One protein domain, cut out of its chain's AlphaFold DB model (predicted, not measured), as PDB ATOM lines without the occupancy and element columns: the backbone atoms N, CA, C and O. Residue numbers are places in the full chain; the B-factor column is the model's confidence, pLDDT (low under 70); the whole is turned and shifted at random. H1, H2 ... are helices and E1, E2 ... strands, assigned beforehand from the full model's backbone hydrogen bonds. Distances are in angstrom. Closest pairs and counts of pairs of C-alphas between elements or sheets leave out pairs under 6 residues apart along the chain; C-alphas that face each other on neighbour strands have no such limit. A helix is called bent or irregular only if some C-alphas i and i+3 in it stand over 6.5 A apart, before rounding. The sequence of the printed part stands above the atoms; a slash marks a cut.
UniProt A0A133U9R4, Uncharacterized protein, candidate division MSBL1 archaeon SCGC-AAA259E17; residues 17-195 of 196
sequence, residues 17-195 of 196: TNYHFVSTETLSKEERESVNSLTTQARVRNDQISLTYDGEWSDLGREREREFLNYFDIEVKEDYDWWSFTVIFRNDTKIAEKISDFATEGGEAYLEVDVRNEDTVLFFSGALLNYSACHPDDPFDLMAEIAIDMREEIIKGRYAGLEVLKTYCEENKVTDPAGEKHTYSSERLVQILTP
ATOM      1  N   THR A  17       9.038  45.004  27.468       88.81
ATOM      2  CA  THR A  17       7.897  44.829  26.584       88.81
ATOM      3  C   THR A  17       8.270  43.784  25.547       88.81
ATOM      4  O   THR A  17       9.286  43.893  24.846       88.81
ATOM      5  N   ASN A  18       7.452  42.747  25.461       92.50
ATOM      6  CA  ASN A  18       7.666  41.603  24.595       92.50
ATOM      7  C   ASN A  18       6.583  41.566  23.520       92.50
ATOM      8  O   ASN A  18       5.400  41.738  23.803       92.50
ATOM      9  N   TYR A  19       7.003  41.312  22.287       95.00
ATOM     10  CA  TYR A  19       6.132  41.203  21.127       95.00
ATOM     11  C   TYR A  19       6.314  39.849  20.473       95.00
ATOM     12  O   TYR A  19       7.444  39.400  20.259       95.00
ATOM     13  N   HIS A  20       5.212  39.247  20.066       96.50
ATOM     14  CA  HIS A  20       5.194  38.039  19.268       96.50
ATOM     15  C   HIS A  20       4.236  38.227  18.100       96.50
ATOM     16  O   HIS A  20       3.039  38.417  18.288       96.50
ATOM     17  N   PHE A  21       4.770  38.200  16.885       97.44
ATOM     18  CA  PHE A  21       3.997  38.358  15.661       97.44
ATOM     19  C   PHE A  21       3.905  37.028  14.928       97.44
ATOM     20  O   PHE A  21       4.925  36.352  14.758       97.44
ATOM     21  N   VAL A  22       2.706  36.692  14.453       97.25
ATOM     22  CA  VAL A  22       2.413  35.436  13.752       97.25
ATOM     23  C   VAL A  22       1.572  35.709  12.506       97.25
ATOM     24  O   VAL A  22       0.638  36.513  12.518       97.25
ATOM     25  N   SER A  23       1.928  35.069  11.398       96.00
ATOM     26  CA  SER A  23       1.139  35.058  10.168       96.00
ATOM     27  C   SER A  23       0.431  33.716  10.047       96.00
ATOM     28  O   SER A  23       0.984  32.680  10.395       96.00
ATOM     29  N   THR A  24      -0.804  33.737   9.555       92.81
ATOM     30  CA  THR A  24      -1.572  32.513   9.287       92.81
ATOM     31  C   THR A  24      -1.080  31.778   8.040       92.81
ATOM     32  O   THR A  24      -1.356  30.590   7.866       92.81
ATOM     33  N   GLU A  25      -0.319  32.463   7.183       90.38
ATOM     34  CA  GLU A  25       0.309  31.902   5.995       90.38
ATOM     35  C   GLU A  25       1.837  31.983   6.087       90.38
ATOM     36  O   GLU A  25       2.428  32.807   6.782       90.38
ATOM     37  N   THR A  26       2.525  31.106   5.355       89.75
ATOM     38  CA  THR A  26       3.986  31.162   5.309       89.75
ATOM     39  C   THR A  26       4.448  32.385   4.525       89.75
ATOM     40  O   THR A  26       4.169  32.500   3.332       89.75
ATOM     41  N   LEU A  27       5.260  33.228   5.161       90.25
ATOM     42  CA  LEU A  27       5.863  34.384   4.508       90.25
ATOM     43  C   LEU A  27       6.808  33.974   3.367       90.25
ATOM     44  O   LEU A  27       7.679  33.098   3.506       90.25
ATOM     45  N   SER A  28       6.690  34.669   2.238       92.12
ATOM     46  CA  SER A  28       7.602  34.542   1.102       92.12
ATOM     47  C   SER A  28       9.038  34.908   1.491       92.12
ATOM     48  O   SER A  28       9.350  35.357   2.599       92.12
ATOM     49  N   LYS A  29       9.989  34.650   0.592       91.88
ATOM     50  CA  LYS A  29      11.387  34.999   0.860       91.88
ATOM     51  C   LYS A  29      11.557  36.520   0.928       91.88
ATOM     52  O   LYS A  29      12.242  37.013   1.819       91.88
ATOM     53  N   GLU A  30      10.908  37.228   0.017       92.56
ATOM     54  CA  GLU A  30      10.931  38.679  -0.111       92.56
ATOM     55  C   GLU A  30      10.299  39.349   1.116       92.56
ATOM     56  O   GLU A  30      10.893  40.257   1.689       92.56
ATOM     57  N   GLU A  31       9.152  38.855   1.589       93.31
ATOM     58  CA  GLU A  31       8.510  39.366   2.811       93.31
ATOM     59  C   GLU A  31       9.385  39.146   4.043       93.31
ATOM     60  O   GLU A  31       9.575  40.061   4.842       93.31
ATOM     61  N   ARG A  32      10.003  37.964   4.174       92.62
ATOM     62  CA  ARG A  32      10.946  37.701   5.268       92.62
ATOM     63  C   ARG A  32      12.150  38.632   5.224       92.62
ATOM     64  O   ARG A  32      12.597  39.081   6.275       92.62
ATOM     65  N   GLU A  33      12.702  38.916   4.048       91.69
ATOM     66  CA  GLU A  33      13.801  39.877   3.894       91.69
ATOM     67  C   GLU A  33      13.364  41.293   4.293       91.69
ATOM     68  O   GLU A  33      14.083  41.948   5.053       91.69
ATOM     69  N   SER A  34      12.168  41.720   3.880       92.81
ATOM     70  CA  SER A  34      11.578  43.004   4.270       92.81
ATOM     71  C   SER A  34      11.404  43.112   5.783       92.81
ATOM     72  O   SER A  34      11.953  44.034   6.383       92.81
ATOM     73  N   VAL A  35      10.755  42.142   6.432       91.94
ATOM     74  CA  VAL A  35      10.573  42.128   7.895       91.94
ATOM     75  C   VAL A  35      11.920  42.103   8.624       91.94
ATOM     76  O   VAL A  35      12.140  42.859   9.569       91.94
ATOM     77  N   ASN A  36      12.875  41.291   8.163       91.56
ATOM     78  CA  ASN A  36      14.215  41.222   8.755       91.56
ATOM     79  C   ASN A  36      15.015  42.527   8.602       91.56
ATOM     80  O   ASN A  36      16.003  42.712   9.315       91.56
ATOM     81  N   SER A  37      14.629  43.413   7.680       91.31
ATOM     82  CA  SER A  37      15.223  44.745   7.549       91.31
ATOM     83  C   SER A  37      14.656  45.752   8.558       91.31
ATOM     84  O   SER A  37      15.354  46.700   8.915       91.31
ATOM     85  N   LEU A  38      13.447  45.508   9.085       88.50
ATOM     86  CA  LEU A  38      12.785  46.367  10.075       88.50
ATOM     87  C   LEU A  38      13.425  46.274  11.462       88.50
ATOM     88  O   LEU A  38      13.206  47.141  12.309       88.50
ATOM     89  N   THR A  39      14.201  45.223  11.737       86.06
ATOM     90  CA  THR A  39      14.800  44.990  13.053       86.06
ATOM     91  C   THR A  39      16.138  44.263  12.976       86.06
ATOM     92  O   THR A  39      16.384  43.402  12.131       86.06
ATOM     93  N   THR A  40      17.024  44.596  13.910       84.00
ATOM     94  CA  THR A  40      18.290  43.888  14.131       84.00
ATOM     95  C   THR A  40      18.219  42.903  15.297       84.00
ATOM     96  O   THR A  40      19.148  42.115  15.456       84.00
ATOM     97  N   GLN A  41      17.149  42.932  16.099       82.19
ATOM     98  CA  GLN A  41      17.032  42.139  17.328       82.19
ATOM     99  C   GLN A  41      16.696  40.671  17.058       82.19
ATOM    100  O   GLN A  41      17.185  39.785  17.753       82.19
ATOM    101  N   ALA A  42      15.884  40.411  16.035       84.06
ATOM    102  CA  ALA A  42      15.420  39.071  15.720       84.06
ATOM    103  C   ALA A  42      15.405  38.806  14.216       84.06
ATOM    104  O   ALA A  42      15.668  39.673  13.373       84.06
ATOM    105  N   ARG A  43      15.128  37.546  13.889       86.69
ATOM    106  CA  ARG A  43      14.916  37.074  12.528       86.69
ATOM    107  C   ARG A  43      13.616  36.300  12.471       86.69
ATOM    108  O   ARG A  43      13.351  35.511  13.376       86.69
ATOM    109  N   VAL A  44      12.868  36.488  11.390       87.50
ATOM    110  CA  VAL A  44      11.665  35.703  11.114       87.50
ATOM    111  C   VAL A  44      12.025  34.223  11.034       87.50
ATOM    112  O   VAL A  44      12.952  33.828  10.316       87.50
ATOM    113  N   ARG A  45      11.280  33.401  11.767       86.00
ATOM    114  CA  ARG A  45      11.350  31.942  11.739       86.00
ATOM    115  C   ARG A  45      10.048  31.439  11.133       86.00
ATOM    116  O   ARG A  45       9.029  31.469  11.800       86.00
ATOM    117  N   ASN A  46      10.104  30.984   9.882       84.69
ATOM    118  CA  ASN A  46       8.932  30.602   9.083       84.69
ATOM    119  C   ASN A  46       7.939  31.767   8.914       84.69
ATOM    120  O   ASN A  46       8.146  32.609   8.043       84.69
ATOM    121  N   ASP A  47       6.922  31.805   9.759       90.06
ATOM    122  CA  ASP A  47       5.737  32.662   9.787       90.06
ATOM    123  C   ASP A  47       5.645  33.506  11.068       90.06
ATOM    124  O   ASP A  47       4.673  34.235  11.247       90.06
ATOM    125  N   GLN A  48       6.665  33.460  11.935       94.00
ATOM    126  CA  GLN A  48       6.656  34.172  13.214       94.00
ATOM    127  C   GLN A  48       7.958  34.913  13.530       94.00
ATOM    128  O   GLN A  48       9.054  34.550  13.080       94.00
ATOM    129  N   ILE A  49       7.855  35.953  14.355       94.69
ATOM    130  CA  ILE A  49       8.992  36.681  14.924       94.69
ATOM    131  C   ILE A  49       8.659  37.162  16.338       94.69
ATOM    132  O   ILE A  49       7.560  37.643  16.588       94.69
ATOM    133  N   SER A  50       9.629  37.066  17.248       94.00
ATOM    134  CA  SER A  50       9.511  37.618  18.603       94.00
ATOM    135  C   SER A  50      10.554  38.704  18.828       94.00
ATOM    136  O   SER A  50      11.706  38.550  18.405       94.00
ATOM    137  N   LEU A  51      10.159  39.789  19.487       92.19
ATOM    138  CA  LEU A  51      11.007  40.923  19.847       92.19
ATOM    139  C   LEU A  51      10.892  41.185  21.346       92.19
ATOM    140  O   LEU A  51       9.802  41.105  21.903       92.19
ATOM    141  N   THR A  52      12.006  41.547  21.971       90.25
ATOM    142  CA  THR A  52      12.069  41.895  23.394       90.25
ATOM    143  C   THR A  52      12.779  43.226  23.523       90.25
ATOM    144  O   THR A  52      13.895  43.394  23.018       90.25
ATOM    145  N   TYR A  53      12.134  44.170  24.194       85.94
ATOM    146  CA  TYR A  53      12.690  45.479  24.484       85.94
ATOM    147  C   TYR A  53      12.888  45.627  25.986       85.94
ATOM    148  O   TYR A  53      11.932  45.567  26.749       85.94
ATOM    149  N   ASP A  54      14.142  45.824  26.394       82.12
ATOM    150  CA  ASP A  54      14.500  46.024  27.794       82.12
ATOM    151  C   ASP A  54      14.454  47.520  28.156       82.12
ATOM    152  O   ASP A  54      15.200  48.337  27.604       82.12
ATOM    153  N   GLY A  55      13.638  47.868  29.148       66.38
ATOM    154  CA  GLY A  55      13.558  49.170  29.801       66.38
ATOM    155  C   GLY A  55      12.230  49.905  29.587       66.38
ATOM    156  O   GLY A  55      11.685  49.927  28.494       66.38
ATOM    157  N   GLU A  56      11.810  50.640  30.620       56.31
ATOM    158  CA  GLU A  56      10.550  51.406  30.787       56.31
ATOM    159  C   GLU A  56      10.223  52.420  29.669       56.31
ATOM    160  O   GLU A  56       9.130  52.970  29.610       56.31
ATOM    161  N   TRP A  57      11.169  52.676  28.762       56.81
ATOM    162  CA  TRP A  57      11.034  53.620  27.645       56.81
ATOM    163  C   TRP A  57      11.473  53.030  26.301       56.81
ATOM    164  O   TRP A  57      11.561  53.755  25.306       56.81
ATOM    165  N   SER A  58      11.818  51.742  26.273       65.94
ATOM    166  CA  SER A  58      12.166  51.032  25.053       65.94
ATOM    167  C   SER A  58      10.939  50.262  24.602       65.94
ATOM    168  O   SER A  58      10.598  49.240  25.175       65.94
ATOM    169  N   ASP A  59      10.270  50.782  23.581       78.88
ATOM    170  CA  ASP A  59       9.147  50.106  22.949       78.88
ATOM    171  C   ASP A  59       9.351  50.091  21.425       78.88
ATOM    172  O   ASP A  59      10.049  50.949  20.868       78.88
ATOM    173  N   LEU A  60       8.747  49.119  20.740       83.56
ATOM    174  CA  LEU A  60       8.698  49.047  19.281       83.56
ATOM    175  C   LEU A  60       8.139  50.354  18.701       83.56
ATOM    176  O   LEU A  60       8.646  50.859  17.696       83.56
ATOM    177  N   GLY A  61       7.159  50.930  19.404       84.31
ATOM    178  CA  GLY A  61       6.462  52.149  19.031       84.31
ATOM    179  C   GLY A  61       5.448  51.893  17.918       84.31
ATOM    180  O   GLY A  61       5.703  51.150  16.971       84.31
ATOM    181  N   ARG A  62       4.303  52.582  17.996       82.88
ATOM    182  CA  ARG A  62       3.138  52.327  17.130       82.88
ATOM    183  C   ARG A  62       3.423  52.386  15.628       82.88
ATOM    184  O   ARG A  62       2.769  51.699  14.855       82.88
ATOM    185  N   GLU A  63       4.347  53.238  15.182       86.38
ATOM    186  CA  GLU A  63       4.672  53.340  13.751       86.38
ATOM    187  C   GLU A  63       5.363  52.077  13.233       86.38
ATOM    188  O   GLU A  63       4.948  51.544  12.209       86.38
ATOM    189  N   ARG A  64       6.358  51.558  13.962       88.38
ATOM    190  CA  ARG A  64       7.067  50.334  13.562       88.38
ATOM    191  C   ARG A  64       6.222  49.095  13.796       88.38
ATOM    192  O   ARG A  64       6.233  48.206  12.960       88.38
ATOM    193  N   GLU A  65       5.460  49.055  14.883       90.19
ATOM    194  CA  GLU A  65       4.463  48.008  15.143       90.19
ATOM    195  C   GLU A  65       3.535  47.816  13.934       90.19
ATOM    196  O   GLU A  65       3.389  46.710  13.416       90.19
ATOM    197  N   ARG A  66       3.030  48.920  13.371       89.38
ATOM    198  CA  ARG A  66       2.232  48.896  12.137       89.38
ATOM    199  C   ARG A  66       2.990  48.359  10.926       89.38
ATOM    200  O   ARG A  66       2.374  47.731  10.072       89.38
ATOM    201  N   GLU A  67       4.296  48.594  10.821       92.69
ATOM    202  CA  GLU A  67       5.100  48.021   9.737       92.69
ATOM    203  C   GLU A  67       5.172  46.492   9.833       92.69
ATOM    204  O   GLU A  67       5.080  45.827   8.803       92.69
ATOM    205  N   PHE A  68       5.273  45.930  11.044       94.06
ATOM    206  CA  PHE A  68       5.179  44.481  11.261       94.06
ATOM    207  C   PHE A  68       3.778  43.962  10.927       94.06
ATOM    208  O   PHE A  68       3.643  43.000  10.170       94.06
ATOM    209  N   LEU A  69       2.735  44.652  11.386       93.62
ATOM    210  CA  LEU A  69       1.338  44.329  11.088       93.62
ATOM    211  C   LEU A  69       0.946  44.508   9.610       93.62
ATOM    212  O   LEU A  69      -0.209  44.283   9.270       93.62
ATOM    213  N   ASN A  70       1.861  44.862   8.701       93.19
ATOM    214  CA  ASN A  70       1.648  44.725   7.251       93.19
ATOM    215  C   ASN A  70       1.965  43.315   6.724       93.19
ATOM    216  O   ASN A  70       1.562  42.984   5.614       93.19
ATOM    217  N   TYR A  71       2.681  42.501   7.503       94.19
ATOM    218  CA  TYR A  71       3.117  41.154   7.117       94.19
ATOM    219  C   TYR A  71       2.515  40.062   8.003       94.19
ATOM    220  O   TYR A  71       2.323  38.942   7.546       94.19
ATOM    221  N   PHE A  72       2.214  40.375   9.261       96.44
ATOM    222  CA  PHE A  72       1.645  39.422  10.212       96.44
ATOM    223  C   PHE A  72       0.145  39.652  10.390       96.44
ATOM    224  O   PHE A  72      -0.349  40.763  10.182       96.44
ATOM    225  N   ASP A  73      -0.573  38.588  10.738       96.94
ATOM    226  CA  ASP A  73      -2.019  38.635  10.972       96.94
ATOM    227  C   ASP A  73      -2.345  38.788  12.454       96.94
ATOM    228  O   ASP A  73      -3.419  39.266  12.800       96.94
ATOM    229  N   ILE A  74      -1.425  38.364  13.318       98.19
ATOM    230  CA  ILE A  74      -1.581  38.338  14.762       98.19
ATOM    231  C   ILE A  74      -0.374  39.014  15.397       98.19
ATOM    232  O   ILE A  74       0.770  38.811  14.984       98.19
ATOM    233  N   GLU A  75      -0.642  39.780  16.439       98.00
ATOM    234  CA  GLU A  75       0.347  40.272  17.385       98.00
ATOM    235  C   GLU A  75      -0.114  39.892  18.783       98.00
ATOM    236  O   GLU A  75      -1.275  40.091  19.118       98.00
ATOM    237  N   VAL A  76       0.796  39.394  19.604       97.75
ATOM    238  CA  VAL A  76       0.624  39.265  21.045       97.75
ATOM    239  C   VAL A  76       1.675  40.140  21.701       97.75
ATOM    240  O   VAL A  76       2.857  40.072  21.354       97.75
ATOM    241  N   LYS A  77       1.242  40.957  22.654       95.62
ATOM    242  CA  LYS A  77       2.086  41.872  23.410       95.62
ATOM    243  C   LYS A  77       1.952  41.572  24.897       95.62
ATOM    244  O   LYS A  77       0.836  41.464  25.400       95.62
ATOM    245  N   GLU A  78       3.082  41.490  25.583       93.69
ATOM    246  CA  GLU A  78       3.152  41.507  27.044       93.69
ATOM    247  C   GLU A  78       3.922  42.748  27.486       93.69
ATOM    248  O   GLU A  78       4.994  43.053  26.953       93.69
ATOM    249  N   ASP A  79       3.334  43.483  28.422       90.19
ATOM    250  CA  ASP A  79       3.902  44.694  29.000       90.19
ATOM    251  C   ASP A  79       3.609  44.722  30.504       90.19
ATOM    252  O   ASP A  79       2.497  45.038  30.921       90.19
ATOM    253  N   TYR A  80       4.591  44.366  31.335       85.06
ATOM    254  CA  TYR A  80       4.448  44.290  32.798       85.06
ATOM    255  C   TYR A  80       3.314  43.362  33.266       85.06
ATOM    256  O   TYR A  80       2.444  43.774  34.034       85.06
ATOM    257  N   ASP A  81       3.317  42.111  32.803       87.06
ATOM    258  CA  ASP A  81       2.267  41.110  33.039       87.06
ATOM    259  C   ASP A  81       0.890  41.468  32.444       87.06
ATOM    260  O   ASP A  81      -0.056  40.692  32.597       87.06
ATOM    261  N   TRP A  82       0.765  42.591  31.726       92.31
ATOM    262  CA  TRP A  82      -0.434  42.921  30.962       92.31
ATOM    263  C   TRP A  82      -0.340  42.364  29.555       92.31
ATOM    264  O   TRP A  82       0.530  42.733  28.766       92.31
ATOM    265  N   TRP A  83      -1.294  41.508  29.223       96.12
ATOM    266  CA  TRP A  83      -1.372  40.836  27.940       96.12
ATOM    267  C   TRP A  83      -2.365  41.532  27.023       96.12
ATOM    268  O   TRP A  83      -3.452  41.929  27.435       96.12
ATOM    269  N   SER A  84      -1.982  41.684  25.765       96.69
ATOM    270  CA  SER A  84      -2.802  42.265  24.706       96.69
ATOM    271  C   SER A  84      -2.584  41.477  23.421       96.69
ATOM    272  O   SER A  84      -1.542  40.838  23.251       96.69
ATOM    273  N   PHE A  85      -3.542  41.523  22.504       98.06
ATOM    274  CA  PHE A  85      -3.333  40.987  21.167       98.06
ATOM    275  C   PHE A  85      -4.059  41.801  20.095       98.06
ATOM    276  O   PHE A  85      -5.105  42.406  20.335       98.06
ATOM    277  N   THR A  86      -3.518  41.759  18.884       98.12
ATOM    278  CA  THR A  86      -4.103  42.340  17.676       98.12
ATOM    279  C   THR A  86      -4.406  41.221  16.685       98.12
ATOM    280  O   THR A  86      -3.576  40.337  16.482       98.12
ATOM    281  N   VAL A  87      -5.571  41.269  16.038       98.38
ATOM    282  CA  VAL A  87      -5.977  40.371  14.949       98.38
ATOM    283  C   VAL A  87      -6.308  41.187  13.706       98.38
ATOM    284  O   VAL A  87      -7.153  42.082  13.738       98.38
ATOM    285  N   ILE A  88      -5.669  40.845  12.590       97.81
ATOM    286  CA  ILE A  88      -5.851  41.474  11.285       97.81
ATOM    287  C   ILE A  88      -6.681  40.565  10.374       97.81
ATOM    288  O   ILE A  88      -6.367  39.392  10.136       97.81
ATOM    289  N   PHE A  89      -7.733  41.138   9.796       97.12
ATOM    290  CA  PHE A  89      -8.547  40.532   8.749       97.12
ATOM    291  C   PHE A  89      -8.257  41.242   7.427       97.12
ATOM    292  O   PHE A  89      -8.808  42.310   7.139       97.12
ATOM    293  N   ARG A  90      -7.358  40.644   6.639       94.81
ATOM    294  CA  ARG A  90      -6.859  41.215   5.384       94.81
ATOM    295  C   ARG A  90      -7.959  41.372   4.341       94.81
ATOM    296  O   ARG A  90      -8.620  40.390   4.006       94.81
ATOM    297  N   ASN A  91      -8.086  42.568   3.772       93.69
ATOM    298  CA  ASN A  91      -9.043  42.909   2.715       93.69
ATOM    299  C   ASN A  91     -10.505  42.530   3.047       93.69
ATOM    300  O   ASN A  91     -11.287  42.208   2.146       93.69
ATOM    301  N   ASP A  92     -10.884  42.531   4.329       93.62
ATOM    302  CA  ASP A  92     -12.233  42.174   4.777       93.62
ATOM    303  C   ASP A  92     -12.805  43.217   5.740       93.62
ATOM    304  O   ASP A  92     -12.917  43.015   6.949       93.62
ATOM    305  N   THR A  93     -13.222  44.353   5.181       94.19
ATOM    306  CA  THR A  93     -13.916  45.419   5.922       94.19
ATOM    307  C   THR A  93     -15.316  45.028   6.393       94.19
ATOM    308  O   THR A  93     -15.869  45.673   7.281       94.19
ATOM    309  N   LYS A  94     -15.912  43.964   5.836       94.44
ATOM    310  CA  LYS A  94     -17.252  43.504   6.235       94.44
ATOM    311  C   LYS A  94     -17.230  42.814   7.591       94.44
ATOM    312  O   LYS A  94     -18.275  42.717   8.232       94.44
ATOM    313  N   ILE A  95     -16.073  42.308   8.017       96.44
ATOM    314  CA  ILE A  95     -15.911  41.776   9.369       96.44
ATOM    315  C   ILE A  95     -16.100  42.877  10.407       96.44
ATOM    316  O   ILE A  95     -16.779  42.606  11.392       96.44
ATOM    317  N   ALA A  96     -15.625  44.105  10.163       96.31
ATOM    318  CA  ALA A  96     -15.806  45.217  11.096       96.31
ATOM    319  C   ALA A  96     -17.281  45.397  11.478       96.31
ATOM    320  O   ALA A  96     -17.607  45.332  12.656       96.31
ATOM    321  N   GLU A  97     -18.183  45.478  10.493       94.81
ATOM    322  CA  GLU A  97     -19.630  45.618  10.734       94.81
ATOM    323  C   GLU A  97     -20.212  44.494  11.606       94.81
ATOM    324  O   GLU A  97     -21.167  44.719  12.343       94.81
ATOM    325  N   LYS A  98     -19.652  43.281  11.527       95.44
ATOM    326  CA  LYS A  98     -20.113  42.124  12.307       95.44
ATOM    327  C   LYS A  98     -19.602  42.130  13.740       95.44
ATOM    328  O   LYS A  98     -20.272  41.578  14.606       95.44
ATOM    329  N   ILE A  99     -18.410  42.683  13.973       97.00
ATOM    330  CA  ILE A  99     -17.744  42.613  15.277       97.00
ATOM    331  C   ILE A  99     -17.748  43.943  16.039       97.00
ATOM    332  O   ILE A  99     -17.406  43.955  17.217       97.00
ATOM    333  N   SER A 100     -18.172  45.053  15.424       96.31
ATOM    334  CA  SER A 100     -18.238  46.368  16.081       96.31
ATOM    335  C   SER A 100     -19.118  46.380  17.333       96.31
ATOM    336  O   SER A 100     -18.805  47.107  18.269       96.31
ATOM    337  N   ASP A 101     -20.163  45.550  17.398       95.31
ATOM    338  CA  ASP A 101     -21.030  45.436  18.582       95.31
ATOM    339  C   ASP A 101     -20.317  44.817  19.804       95.31
ATOM    340  O   ASP A 101     -20.834  44.871  20.926       95.31
ATOM    341  N   PHE A 102     -19.132  44.227  19.605       96.25
ATOM    342  CA  PHE A 102     -18.280  43.702  20.674       96.25
ATOM    343  C   PHE A 102     -17.242  44.706  21.176       96.25
ATOM    344  O   PHE A 102     -16.605  44.434  22.190       96.25
ATOM    345  N   ALA A 103     -17.068  45.849  20.505       96.62
ATOM    346  CA  ALA A 103     -16.189  46.900  21.000       96.62
ATOM    347  C   ALA A 103     -16.701  47.432  22.346       96.62
ATOM    348  O   ALA A 103     -17.911  47.557  22.557       96.62
ATOM    349  N   THR A 104     -15.778  47.756  23.248       95.88
ATOM    350  CA  THR A 104     -16.096  48.207  24.607       95.88
ATOM    351  C   THR A 104     -15.548  49.604  24.860       95.88
ATOM    352  O   THR A 104     -14.650  50.082  24.166       95.88
ATOM    353  N   GLU A 105     -16.089  50.285  25.869       88.06
ATOM    354  CA  GLU A 105     -15.534  51.566  26.308       88.06
ATOM    355  C   GLU A 105     -14.162  51.367  26.977       88.06
ATOM    356  O   GLU A 105     -13.868  50.306  27.530       88.06
ATOM    357  N   GLY A 106     -13.304  52.387  26.890       74.50
ATOM    358  CA  GLY A 106     -11.943  52.327  27.421       74.50
ATOM    359  C   GLY A 106     -11.899  52.154  28.945       74.50
ATOM    360  O   GLY A 106     -12.669  52.774  29.676       74.50
ATOM    361  N   GLY A 107     -10.949  51.345  29.411       84.75
ATOM    362  CA  GLY A 107     -10.707  51.009  30.814       84.75
ATOM    363  C   GLY A 107      -9.341  50.338  30.981       84.75
ATOM    364  O   GLY A 107      -8.464  50.520  30.137       84.75
ATOM    365  N   GLU A 108      -9.155  49.562  32.053       88.81
ATOM    366  CA  GLU A 108      -7.943  48.737  32.234       88.81
ATOM    367  C   GLU A 108      -7.864  47.607  31.196       88.81
ATOM    368  O   GLU A 108      -6.775  47.282  30.732       88.81
ATOM    369  N   ALA A 109      -9.023  47.092  30.768       94.81
ATOM    370  CA  ALA A 109      -9.178  46.187  29.638       94.81
ATOM    371  C   ALA A 109     -10.172  46.766  28.628       94.81
ATOM    372  O   ALA A 109     -11.177  47.351  29.032       94.81
ATOM    373  N   TYR A 110      -9.937  46.581  27.328       96.81
ATOM    374  CA  TYR A 110     -10.909  46.976  26.306       96.81
ATOM    375  C   TYR A 110     -10.745  46.224  24.981       96.81
ATOM    376  O   TYR A 110      -9.665  45.724  24.654       96.81
ATOM    377  N   LEU A 111     -11.831  46.194  24.206       97.38
ATOM    378  CA  LEU A 111     -11.865  45.747  22.817       97.38
ATOM    379  C   LEU A 111     -12.100  46.932  21.883       97.38
ATOM    380  O   LEU A 111     -13.071  47.673  22.032       97.38
ATOM    381  N   GLU A 112     -11.247  47.068  20.877       97.31
ATOM    382  CA  GLU A 112     -11.349  48.078  19.828       97.31
ATOM    383  C   GLU A 112     -11.427  47.402  18.455       97.31
ATOM    384  O   GLU A 112     -10.745  46.412  18.184       97.31
ATOM    385  N   VAL A 113     -12.266  47.947  17.575       97.56
ATOM    386  CA  VAL A 113     -12.388  47.515  16.179       97.56
ATOM    387  C   VAL A 113     -12.122  48.723  15.293       97.56
ATOM    388  O   VAL A 113     -12.814  49.735  15.395       97.56
ATOM    389  N   ASP A 114     -11.133  48.610  14.416       95.56
ATOM    390  CA  ASP A 114     -10.697  49.664  13.499       95.56
ATOM    391  C   ASP A 114     -10.655  49.134  12.054       95.56
ATOM    392  O   ASP A 114     -10.586  47.928  11.817       95.56
ATOM    393  N   VAL A 115     -10.697  50.033  11.069       95.44
ATOM    394  CA  VAL A 115     -10.555  49.700   9.644       95.44
ATOM    395  C   VAL A 115      -9.404  50.505   9.054       95.44
ATOM    396  O   VAL A 115      -9.433  51.736   9.025       95.44
ATOM    397  N   ARG A 116      -8.388  49.814   8.530       90.44
ATOM    398  CA  ARG A 116      -7.155  50.414   8.002       90.44
ATOM    399  C   ARG A 116      -6.834  49.840   6.632       90.44
ATOM    400  O   ARG A 116      -6.581  48.655   6.524       90.44
ATOM    401  N   ASN A 117      -6.778  50.682   5.598       85.62
ATOM    402  CA  ASN A 117      -6.373  50.270   4.243       85.62
ATOM    403  C   ASN A 117      -7.081  48.990   3.744       85.62
ATOM    404  O   ASN A 117      -6.426  48.101   3.222       85.62
ATOM    405  N   GLU A 118      -8.406  48.914   3.912       92.56
ATOM    406  CA  GLU A 118      -9.249  47.747   3.568       92.56
ATOM    407  C   GLU A 118      -9.142  46.533   4.513       92.56
ATOM    408  O   GLU A 118      -9.934  45.598   4.389       92.56
ATOM    409  N   ASP A 119      -8.266  46.578   5.515       95.69
ATOM    410  CA  ASP A 119      -8.174  45.567   6.565       95.69
ATOM    411  C   ASP A 119      -9.068  45.935   7.756       95.69
ATOM    412  O   ASP A 119      -9.129  47.100   8.163       95.69
ATOM    413  N   THR A 120      -9.725  44.943   8.356       97.56
ATOM    414  CA  THR A 120     -10.313  45.100   9.697       97.56
ATOM    415  C   THR A 120      -9.267  44.725  10.741       97.56
ATOM    416  O   THR A 120      -8.604  43.696  10.617       97.56
ATOM    417  N   VAL A 121      -9.135  45.539  11.784       97.44
ATOM    418  CA  VAL A 121      -8.231  45.323  12.916       97.44
ATOM    419  C   VAL A 121      -9.067  45.175  14.179       97.44
ATOM    420  O   VAL A 121      -9.770  46.105  14.563       97.44
ATOM    421  N   LEU A 122      -8.984  44.017  14.822       98.00
ATOM    422  CA  LEU A 122      -9.499  43.795  16.169       98.00
ATOM    423  C   LEU A 122      -8.329  43.909  17.145       98.00
ATOM    424  O   LEU A 122      -7.338  43.199  16.999       98.00
ATOM    425  N   PHE A 123      -8.449  44.775  18.139       97.38
ATOM    426  CA  PHE A 123      -7.450  44.953  19.181       97.38
ATOM    427  C   PHE A 123      -8.065  44.653  20.545       97.38
ATOM    428  O   PHE A 123      -9.074  45.246  20.922       97.38
ATOM    429  N   PHE A 124      -7.450  43.733  21.275       97.69
ATOM    430  CA  PHE A 124      -7.752  43.454  22.668       97.69
ATOM    431  C   PHE A 124      -6.599  43.940  23.535       97.69
ATOM    432  O   PHE A 124      -5.456  43.523  23.346       97.69
ATOM    433  N   SER A 125      -6.912  44.792  24.505       95.50
ATOM    434  CA  SER A 125      -5.941  45.345  25.440       95.50
ATOM    435  C   SER A 125      -6.254  44.921  26.862       95.50
ATOM    436  O   SER A 125      -7.406  45.000  27.282       95.50
ATOM    437  N   GLY A 126      -5.200  44.610  27.617       91.44
ATOM    438  CA  GLY A 126      -5.216  44.638  29.076       91.44
ATOM    439  C   GLY A 126      -5.815  43.401  29.738       91.44
ATOM    440  O   GLY A 126      -6.888  43.459  30.329       91.44
ATOM    441  N   ALA A 127      -5.096  42.283  29.703       93.88
ATOM    442  CA  ALA A 127      -5.450  41.068  30.430       93.88
ATOM    443  C   ALA A 127      -4.399  40.636  31.447       93.88
ATOM    444  O   ALA A 127      -3.203  40.733  31.186       93.88
ATOM    445  N   LEU A 128      -4.862  40.056  32.557       93.75
ATOM    446  CA  LEU A 128      -4.028  39.240  33.434       93.75
ATOM    447  C   LEU A 128      -4.251  37.759  33.125       93.75
ATOM    448  O   LEU A 128      -5.389  37.306  32.963       93.75
ATOM    449  N   LEU A 129      -3.160  36.994  33.079       93.88
ATOM    450  CA  LEU A 129      -3.207  35.561  32.805       93.88
ATOM    451  C   LEU A 129      -2.992  34.722  34.067       93.88
ATOM    452  O   LEU A 129      -2.112  34.972  34.891       93.88
ATOM    453  N   ASN A 130      -3.748  33.634  34.171       93.31
ATOM    454  CA  ASN A 130      -3.464  32.534  35.071       93.31
ATOM    455  C   ASN A 130      -2.348  31.670  34.467       93.31
ATOM    456  O   ASN A 130      -2.607  30.656  33.820       93.31
ATOM    457  N   TYR A 131      -1.093  32.033  34.730       89.69
ATOM    458  CA  TYR A 131       0.080  31.316  34.212       89.69
ATOM    459  C   TYR A 131       0.098  29.810  34.525       89.69
ATOM    460  O   TYR A 131       0.681  29.027  33.777       89.69
ATOM    461  N   SER A 132      -0.555  29.373  35.611       89.88
ATOM    462  CA  SER A 132      -0.655  27.939  35.922       89.88
ATOM    463  C   SER A 132      -1.580  27.196  34.956       89.88
ATOM    464  O   SER A 132      -1.357  26.014  34.708       89.88
ATOM    465  N   ALA A 133      -2.600  27.874  34.424       89.88
ATOM    466  CA  ALA A 133      -3.499  27.337  33.407       89.88
ATOM    467  C   ALA A 133      -2.892  27.382  31.996       89.88
ATOM    468  O   ALA A 133      -3.320  26.609  31.145       89.88
ATOM    469  N   CYS A 134      -1.882  28.231  31.764       87.25
ATOM    470  CA  CYS A 134      -1.131  28.243  30.507       87.25
ATOM    471  C   CYS A 134      -0.197  27.028  30.373       87.25
ATOM    472  O   CYS A 134       0.015  26.534  29.276       87.25
ATOM    473  N   HIS A 135       0.349  26.506  31.479       79.50
ATOM    474  CA  HIS A 135       1.293  25.384  31.442       79.50
ATOM    475  C   HIS A 135       0.633  24.087  30.913       79.50
ATOM    476  O   HIS A 135      -0.422  23.689  31.417       79.50
ATOM    477  N   PRO A 136       1.282  23.328  30.004       83.69
ATOM    478  CA  PRO A 136       2.706  23.369  29.645       83.69
ATOM    479  C   PRO A 136       3.089  24.342  28.527       83.69
ATOM    480  O   PRO A 136       4.266  24.381  28.171       83.69
ATOM    481  N   ASP A 137       2.131  25.081  27.985       87.25
ATOM    482  CA  ASP A 137       2.334  25.935  26.823       87.25
ATOM    483  C   ASP A 137       3.019  27.252  27.222       87.25
ATOM    484  O   ASP A 137       2.879  27.743  28.350       87.25
ATOM    485  N   ASP A 138       3.800  27.814  26.297       92.25
ATOM    486  CA  ASP A 138       4.326  29.167  26.460       92.25
ATOM    487  C   ASP A 138       3.159  30.168  26.336       92.25
ATOM    488  O   ASP A 138       2.360  30.045  25.403       92.25
ATOM    489  N   PRO A 139       3.012  31.146  27.250       93.25
ATOM    490  CA  PRO A 139       1.898  32.088  27.198       93.25
ATOM    491  C   PRO A 139       1.792  32.871  25.882       93.25
ATOM    492  O   PRO A 139       0.674  33.159  25.460       93.25
ATOM    493  N   PHE A 140       2.908  33.180  25.205       94.38
ATOM    494  CA  PHE A 140       2.864  33.828  23.891       94.38
ATOM    495  C   PHE A 140       2.294  32.907  22.822       94.38
ATOM    496  O   PHE A 140       1.400  33.326  22.086       94.38
ATOM    497  N   ASP A 141       2.784  31.669  22.764       93.88
ATOM    498  CA  ASP A 141       2.316  30.676  21.797       93.88
ATOM    499  C   ASP A 141       0.818  30.395  22.012       93.88
ATOM    500  O   ASP A 141       0.041  30.392  21.058       93.88
ATOM    501  N   LEU A 142       0.386  30.254  23.271       95.25
ATOM    502  CA  LEU A 142      -1.014  30.011  23.623       95.25
ATOM    503  C   LEU A 142      -1.922  31.195  23.267       95.25
ATOM    504  O   LEU A 142      -2.996  31.003  22.701       95.25
ATOM    505  N   MET A 143      -1.508  32.425  23.578       96.94
ATOM    506  CA  MET A 143      -2.271  33.623  23.219       96.94
ATOM    507  C   MET A 143      -2.355  33.804  21.701       96.94
ATOM    508  O   MET A 143      -3.413  34.174  21.188       96.94
ATOM    509  N   ALA A 144      -1.279  33.500  20.971       96.81
ATOM    510  CA  ALA A 144      -1.279  33.545  19.514       96.81
ATOM    511  C   ALA A 144      -2.213  32.481  18.927       96.81
ATOM    512  O   ALA A 144      -3.005  32.800  18.045       96.81
ATOM    513  N   GLU A 145      -2.192  31.251  19.447       96.56
ATOM    514  CA  GLU A 145      -3.110  30.179  19.049       96.56
ATOM    515  C   GLU A 145      -4.575  30.585  19.265       96.56
ATOM    516  O   GLU A 145      -5.386  30.492  18.343       96.56
ATOM    517  N   ILE A 146      -4.903  31.128  20.443       97.50
ATOM    518  CA  ILE A 146      -6.246  31.639  20.750       97.50
ATOM    519  C   ILE A 146      -6.659  32.725  19.756       97.50
ATOM    520  O   ILE A 146      -7.791  32.704  19.270       97.50
ATOM    521  N   ALA A 147      -5.767  33.665  19.440       98.06
ATOM    522  CA  ALA A 147      -6.046  34.749  18.504       98.06
ATOM    523  C   ALA A 147      -6.230  34.240  17.058       98.06
ATOM    524  O   ALA A 147      -7.131  34.708  16.355       98.06
ATOM    525  N   ILE A 148      -5.447  33.243  16.625       97.75
ATOM    526  CA  ILE A 148      -5.602  32.568  15.323       97.75
ATOM    527  C   ILE A 148      -6.954  31.855  15.246       97.75
ATOM    528  O   ILE A 148      -7.708  32.055  14.289       97.75
ATOM    529  N   ASP A 149      -7.300  31.052  16.249       97.62
ATOM    530  CA  ASP A 149      -8.566  30.321  16.252       97.62
ATOM    531  C   ASP A 149      -9.764  31.263  16.362       97.62
ATOM    532  O   ASP A 149     -10.764  31.075  15.664       97.62
ATOM    533  N   MET A 150      -9.649  32.327  17.158       97.50
ATOM    534  CA  MET A 150     -10.664  33.374  17.231       97.50
ATOM    535  C   MET A 150     -10.870  34.042  15.869       97.50
ATOM    536  O   MET A 150     -12.013  34.221  15.445       97.50
ATOM    537  N   ARG A 151      -9.792  34.361  15.142       97.69
ATOM    538  CA  ARG A 151      -9.872  34.905  13.779       97.69
ATOM    539  C   ARG A 151     -10.668  33.977  12.860       97.69
ATOM    540  O   ARG A 151     -11.607  34.412  12.191       97.69
ATOM    541  N   GLU A 152     -10.340  32.689  12.858       97.44
ATOM    542  CA  GLU A 152     -11.019  31.673  12.046       97.44
ATOM    543  C   GLU A 152     -12.480  31.444  12.459       97.44
ATOM    544  O   GLU A 152     -13.339  31.114  11.634       97.44
ATOM    545  N   GLU A 153     -12.788  31.588  13.742       97.12
ATOM    546  CA  GLU A 153     -14.139  31.523  14.288       97.12
ATOM    547  C   GLU A 153     -14.985  32.712  13.838       97.12
ATOM    548  O   GLU A 153     -16.075  32.490  13.300       97.12
ATOM    549  N   ILE A 154     -14.447  33.930  13.933       97.25
ATOM    550  CA  ILE A 154     -15.092  35.171  13.487       97.25
ATOM    551  C   ILE A 154     -15.392  35.123  11.986       97.25
ATOM    552  O   ILE A 154     -16.513  35.425  11.571       97.25
ATOM    553  N   ILE A 155     -14.443  34.663  11.160       96.19
ATOM    554  CA  ILE A 155     -14.651  34.485   9.709       96.19
ATOM    555  C   ILE A 155     -15.835  33.540   9.435       96.19
ATOM    556  O   ILE A 155     -16.636  33.770   8.527       96.19
ATOM    557  N   LYS A 156     -15.992  32.495  10.257       95.88
ATOM    558  CA  LYS A 156     -17.100  31.524  10.182       95.88
ATOM    559  C   LYS A 156     -18.394  32.021  10.844       95.88
ATOM    560  O   LYS A 156     -19.379  31.283  10.840       95.88
ATOM    561  N   GLY A 157     -18.410  33.240  11.382       95.25
ATOM    562  CA  GLY A 157     -19.559  33.834  12.063       95.25
ATOM    563  C   GLY A 157     -19.844  33.225  13.436       95.25
ATOM    564  O   GLY A 157     -21.010  33.087  13.795       95.25
ATOM    565  N   ARG A 158     -18.801  32.794  14.152       96.31
ATOM    566  CA  ARG A 158     -18.859  32.314  15.539       96.31
ATOM    567  C   ARG A 158     -18.152  33.335  16.425       96.31
ATOM    568  O   ARG A 158     -16.999  33.659  16.150       96.31
ATOM    569  N   TYR A 159     -18.823  33.824  17.459       96.44
ATOM    570  CA  TYR A 159     -18.373  34.971  18.250       96.44
ATOM    571  C   TYR A 159     -18.241  34.675  19.746       96.44
ATOM    572  O   TYR A 159     -17.899  35.571  20.508       96.44
ATOM    573  N   ALA A 160     -18.418  33.422  20.165       96.81
ATOM    574  CA  ALA A 160     -18.236  32.961  21.539       96.81
ATOM    575  C   ALA A 160     -16.954  33.496  22.218       96.81
ATOM    576  O   ALA A 160     -17.001  33.930  23.364       96.81
ATOM    577  N   GLY A 161     -15.812  33.517  21.520       97.12
ATOM    578  CA  GLY A 161     -14.574  34.102  22.054       97.12
ATOM    579  C   GLY A 161     -14.668  35.613  22.311       97.12
ATOM    580  O   GLY A 161     -14.209  36.091  23.347       97.12
ATOM    581  N   LEU A 162     -15.323  36.363  21.414       97.19
ATOM    582  CA  LEU A 162     -15.575  37.796  21.596       97.19
ATOM    583  C   LEU A 162     -16.565  38.069  22.731       97.19
ATOM    584  O   LEU A 162     -16.405  39.061  23.432       97.19
ATOM    585  N   GLU A 163     -17.555  37.201  22.951       96.50
ATOM    586  CA  GLU A 163     -18.465  37.319  24.100       96.50
ATOM    587  C   GLU A 163     -17.715  37.205  25.432       96.50
ATOM    588  O   GLU A 163     -17.963  37.996  26.346       96.50
ATOM    589  N   VAL A 164     -16.767  36.263  25.532       96.94
ATOM    590  CA  VAL A 164     -15.915  36.112  26.723       96.94
ATOM    591  C   VAL A 164     -15.091  37.378  26.950       96.94
ATOM    592  O   VAL A 164     -15.099  37.917  28.054       96.94
ATOM    593  N   LEU A 165     -14.428  37.893  25.908       96.81
ATOM    594  CA  LEU A 165     -13.618  39.109  26.018       96.81
ATOM    595  C   LEU A 165     -14.456  40.346  26.342       96.81
ATOM    596  O   LEU A 165     -14.063  41.137  27.191       96.81
ATOM    597  N   LYS A 166     -15.632  40.495  25.730       95.94
ATOM    598  CA  LYS A 166     -16.546  41.597  26.033       95.94
ATOM    599  C   LYS A 166     -16.975  41.572  27.497       95.94
ATOM    600  O   LYS A 166     -16.891  42.590  28.174       95.94
ATOM    601  N   THR A 167     -17.372  40.402  27.998       95.38
ATOM    602  CA  THR A 167     -17.748  40.223  29.410       95.38
ATOM    603  C   THR A 167     -16.579  40.540  30.337       95.38
ATOM    604  O   THR A 167     -16.753  41.201  31.360       95.38
ATOM    605  N   TYR A 168     -15.375  40.113  29.960       95.81
ATOM    606  CA  TYR A 168     -14.156  40.438  30.684       95.81
ATOM    607  C   TYR A 168     -13.910  41.950  30.739       95.81
ATOM    608  O   TYR A 168     -13.724  42.489  31.827       95.81
ATOM    609  N   CYS A 169     -13.996  42.654  29.611       95.69
ATOM    610  CA  CYS A 169     -13.785  44.098  29.549       95.69
ATOM    611  C   CYS A 169     -14.867  44.907  30.286       95.69
ATOM    612  O   CYS A 169     -14.544  45.859  30.990       95.69
ATOM    613  N   GLU A 170     -16.148  44.553  30.140       94.19
ATOM    614  CA  GLU A 170     -17.264  45.337  30.695       94.19
ATOM    615  C   GLU A 170     -17.553  45.017  32.166       94.19
ATOM    616  O   GLU A 170     -17.935  45.902  32.935       94.19
ATOM    617  N   GLU A 171     -17.397  43.754  32.571       93.62
ATOM    618  CA  GLU A 171     -17.783  43.289  33.907       93.62
ATOM    619  C   GLU A 171     -16.607  42.883  34.793       93.62
ATOM    620  O   GLU A 171     -16.828  42.599  35.976       93.62
ATOM    621  N   ASN A 172     -15.386  42.829  34.250       93.12
ATOM    622  CA  ASN A 172     -14.216  42.258  34.916       93.12
ATOM    623  C   ASN A 172     -14.501  40.841  35.455       93.12
ATOM    624  O   ASN A 172     -14.271  40.510  36.621       93.12
ATOM    625  N   LYS A 173     -15.105  40.006  34.605       92.88
ATOM    626  CA  LYS A 173     -15.453  38.615  34.909       92.88
ATOM    627  C   LYS A 173     -15.058  37.700  33.771       92.88
ATOM    628  O   LYS A 173     -15.126  38.059  32.605       92.88
ATOM    629  N   VAL A 174     -14.740  36.468  34.139       91.75
ATOM    630  CA  VAL A 174     -14.445  35.397  33.196       91.75
ATOM    631  C   VAL A 174     -15.552  34.362  33.324       91.75
ATOM    632  O   VAL A 174     -15.650  33.662  34.333       91.75
ATOM    633  N   THR A 175     -16.437  34.323  32.335       90.94
ATOM    634  CA  THR A 175     -17.583  33.410  32.292       90.94
ATOM    635  C   THR A 175     -17.732  32.816  30.907       90.94
ATOM    636  O   THR A 175     -17.319  33.420  29.921       90.94
ATOM    637  N   ASP A 176     -18.366  31.652  30.843       89.69
ATOM    638  CA  ASP A 176     -18.731  31.026  29.580       89.69
ATOM    639  C   ASP A 176     -19.629  31.940  28.717       89.69
ATOM    640  O   ASP A 176     -20.445  32.691  29.268       89.69
ATOM    641  N   PRO A 177     -19.514  31.864  27.376       84.62
ATOM    642  CA  PRO A 177     -20.322  32.648  26.443       84.62
ATOM    643  C   PRO A 177     -21.819  32.342  26.587       84.62
ATOM    644  O   PRO A 177     -22.238  31.206  26.839       84.62
ATOM    645  N   ALA A 178     -22.653  33.367  26.422       76.00
ATOM    646  CA  ALA A 178     -24.079  33.286  26.707       76.00
ATOM    647  C   ALA A 178     -24.871  32.905  25.448       76.00
ATOM    648  O   ALA A 178     -25.349  33.751  24.704       76.00
ATOM    649  N   GLY A 179     -25.111  31.609  25.255       67.56
ATOM    650  CA  GLY A 179     -26.038  31.120  24.227       67.56
ATOM    651  C   GLY A 179     -25.404  30.788  22.874       67.56
ATOM    652  O   GLY A 179     -26.074  30.164  22.047       67.56
ATOM    653  N   GLU A 180     -24.121  31.094  22.668       75.00
ATOM    654  CA  GLU A 180     -23.331  30.484  21.600       75.00
ATOM    655  C   GLU A 180     -22.784  29.105  21.999       75.00
ATOM    656  O   GLU A 180     -22.648  28.753  23.172       75.00
ATOM    657  N   LYS A 181     -22.486  28.275  20.993       82.56
ATOM    658  CA  LYS A 181     -21.737  27.041  21.242       82.56
ATOM    659  C   LYS A 181     -20.313  27.418  21.618       82.56
ATOM    660  O   LYS A 181     -19.698  28.191  20.891       82.56
ATOM    661  N   HIS A 182     -19.793  26.782  22.662       87.69
ATOM    662  CA  HIS A 182     -18.381  26.863  23.004       87.69
ATOM    663  C   HIS A 182     -17.513  26.610  21.770       87.69
ATOM    664  O   HIS A 182     -17.715  25.657  21.004       87.69
ATOM    665  N   THR A 183     -16.583  27.527  21.568       92.94
ATOM    666  CA  THR A 183     -15.513  27.445  20.590       92.94
ATOM    667  C   THR A 183     -14.180  27.250  21.302       92.94
ATOM    668  O   THR A 183     -14.096  27.438  22.519       92.94
ATOM    669  N   TYR A 184     -13.135  26.893  20.555       93.62
ATOM    670  CA  TYR A 184     -11.831  26.650  21.163       93.62
ATOM    671  C   TYR A 184     -11.311  27.911  21.856       93.62
ATOM    672  O   TYR A 184     -10.951  27.857  23.033       93.62
ATOM    673  N   SER A 185     -11.382  29.060  21.171       94.88
ATOM    674  CA  SER A 185     -10.946  30.335  21.750       94.88
ATOM    675  C   SER A 185     -11.710  30.663  23.038       94.88
ATOM    676  O   SER A 185     -11.091  31.008  24.041       94.88
ATOM    677  N   SER A 186     -13.035  30.468  23.064       96.38
ATOM    678  CA  SER A 186     -13.849  30.748  24.254       96.38
ATOM    679  C   SER A 186     -13.482  29.863  25.450       96.38
ATOM    680  O   SER A 186     -13.319  30.369  26.556       96.38
ATOM    681  N   GLU A 187     -13.289  28.555  25.238       95.31
ATOM    682  CA  GLU A 187     -12.938  27.622  26.314       95.31
ATOM    683  C   GLU A 187     -11.556  27.933  26.887       95.31
ATOM    684  O   GLU A 187     -11.354  27.871  28.101       95.31
ATOM    685  N   ARG A 188     -10.603  28.288  26.020       95.56
ATOM    686  CA  ARG A 188      -9.252  28.653  26.442       95.56
ATOM    687  C   ARG A 188      -9.221  29.973  27.189       95.56
ATOM    688  O   ARG A 188      -8.644  30.019  28.270       95.56
ATOM    689  N   LEU A 189      -9.895  31.005  26.687       96.31
ATOM    690  CA  LEU A 189      -9.989  32.295  27.371       96.31
ATOM    691  C   LEU A 189     -10.585  32.157  28.772       96.31
ATOM    692  O   LEU A 189     -10.046  32.726  29.717       96.31
ATOM    693  N   VAL A 190     -11.628  31.336  28.935       96.12
ATOM    694  CA  VAL A 190     -12.224  31.072  30.254       96.12
ATOM    695  C   VAL A 190     -11.231  30.424  31.228       96.12
ATOM    696  O   VAL A 190     -11.296  30.664  32.432       96.12
ATOM    697  N   GLN A 191     -10.299  29.609  30.732       94.31
ATOM    698  CA  GLN A 191      -9.283  28.957  31.563       94.31
ATOM    699  C   GLN A 191      -8.148  29.903  31.962       94.31
ATOM    700  O   GLN A 191      -7.645  29.801  33.085       94.31
ATOM    701  N   ILE A 192      -7.716  30.767  31.041       95.19
ATOM    702  CA  ILE A 192      -6.473  31.527  31.208       95.19
ATOM    703  C   ILE A 192      -6.679  32.953  31.699       95.19
ATOM    704  O   ILE A 192      -5.767  33.486  32.319       95.19
ATOM    705  N   LEU A 193      -7.827  33.586  31.460       95.50
ATOM    706  CA  LEU A 193      -8.044  34.955  31.923       95.50
ATOM    707  C   LEU A 193      -8.265  34.994  33.436       95.50
ATOM    708  O   LEU A 193      -8.904  34.118  34.021       95.50
ATOM    709  N   THR A 194      -7.759  36.047  34.073       92.75
ATOM    710  CA  THR A 194      -7.993  36.348  35.488       92.75
ATOM    711  C   THR A 194      -8.572  37.754  35.608       92.75
ATOM    712  O   THR A 194      -8.010  38.662  35.005       92.75
ATOM    713  N   PRO A 195      -9.662  37.957  36.374       89.81
ATOM    714  CA  PRO A 195     -10.158  39.296  36.678       89.81
ATOM    715  C   PRO A 195      -9.061  40.207  37.241       89.81
ATOM    716  O   PRO A 195      -8.240  39.752  38.041       89.81
TER     717      PRO A 195
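Overview. This is residues 17 to 195 of the 196 residues of an uncharacterized protein of candidate division MSBL1 archaeon SCGC-AAA259E17 (UniProt A0A133U9R4). One twisted sheet of six strands is covered on one face by three helices: the longest, H5, slants over strands E3 and E4, while H3 and H6 cover the end with E6 and E5. H7 packs on H5 and H6, and towards the other end of the sheet, the one with E1 and E2, H1 touches H2, the closest C-alphas being those of Val 35 and Phe 68. With 179 residues printed, the order is E1 H1 E2 H2 E3 E4 H3 E5 E6 H4 H5 H6 H7, seven named helices and six named strands, class mixed. The sheet, E2 E1 E3 E4 E6 E5, is antiparallel throughout; the whole is compact, with a radius of gyration of the C-alphas of 15.7 A and spans of 46 by 35 by 30 A.

Arrangement. E1, residues 17 to 22, is the antiparallel neighbour of edge strand E2, residues 48 to 54, and of E3, residues 74 to 79; within hydrogen-bond range are N 19 and O 51, 2.8 A, and N 20 and O 76, 2.8 A. E3 forms a hairpin with E4, residues 82 to 89, with N 77 and O 84 at 2.8 A. E6, residues 119 to 129, is the antiparallel neighbour of E4, with N 85 and O 124 at 2.9 A, and forms a hairpin with edge strand E5, residues 110 to 116, with N 112 and O 123 at 2.8 A. H1, residues 29 to 38, touches H2, residues 62 to 68, at a shallow tilt of 22 degrees, opposite ways; their closest C-alphas, of Val 35 and Phe 68, are 6.8 A apart. H2 only grazes the sheet. H3, residues 94 to 102, H5, residues 139 to 155, and H6, residues 160 to 171, are on the same face, at heights over the sheet of 8.4, 8.5 and 9.1 A. H7, residues 184 to 192, is the hub, touching H4, residues 131 to 134, H5 and H6; its closest C-alphas to H6 are those of Ser 186 and Gly 161, 4.1 A. Every O i to N i+4 pair is within hydrogen-bond range in H1, H2, H5, H6 and H7; irregular H3, with C-alphas 98 and 101 7.2 A apart, has 2 of 5, and 3 of 6 O i to N i+3 pairs, and H4 is too short for an i+4 pair.

Along the chain. E1 begins at C-alpha 17 (7.897, 44.829, 26.584). E6 is 28.5 A long and bends by 61 degrees at residue 126; H5 is 24.2 A long. H7 ends at C-alpha 192 (-6.473, 31.527, 31.208).

Size, cuts and confidence. C-alphas 40 and 179 are farthest apart, 47.2 A. The printed part has no cut; H6 to H7 is a long link. Residues 55 to 58 and 179 are under pLDDT 70.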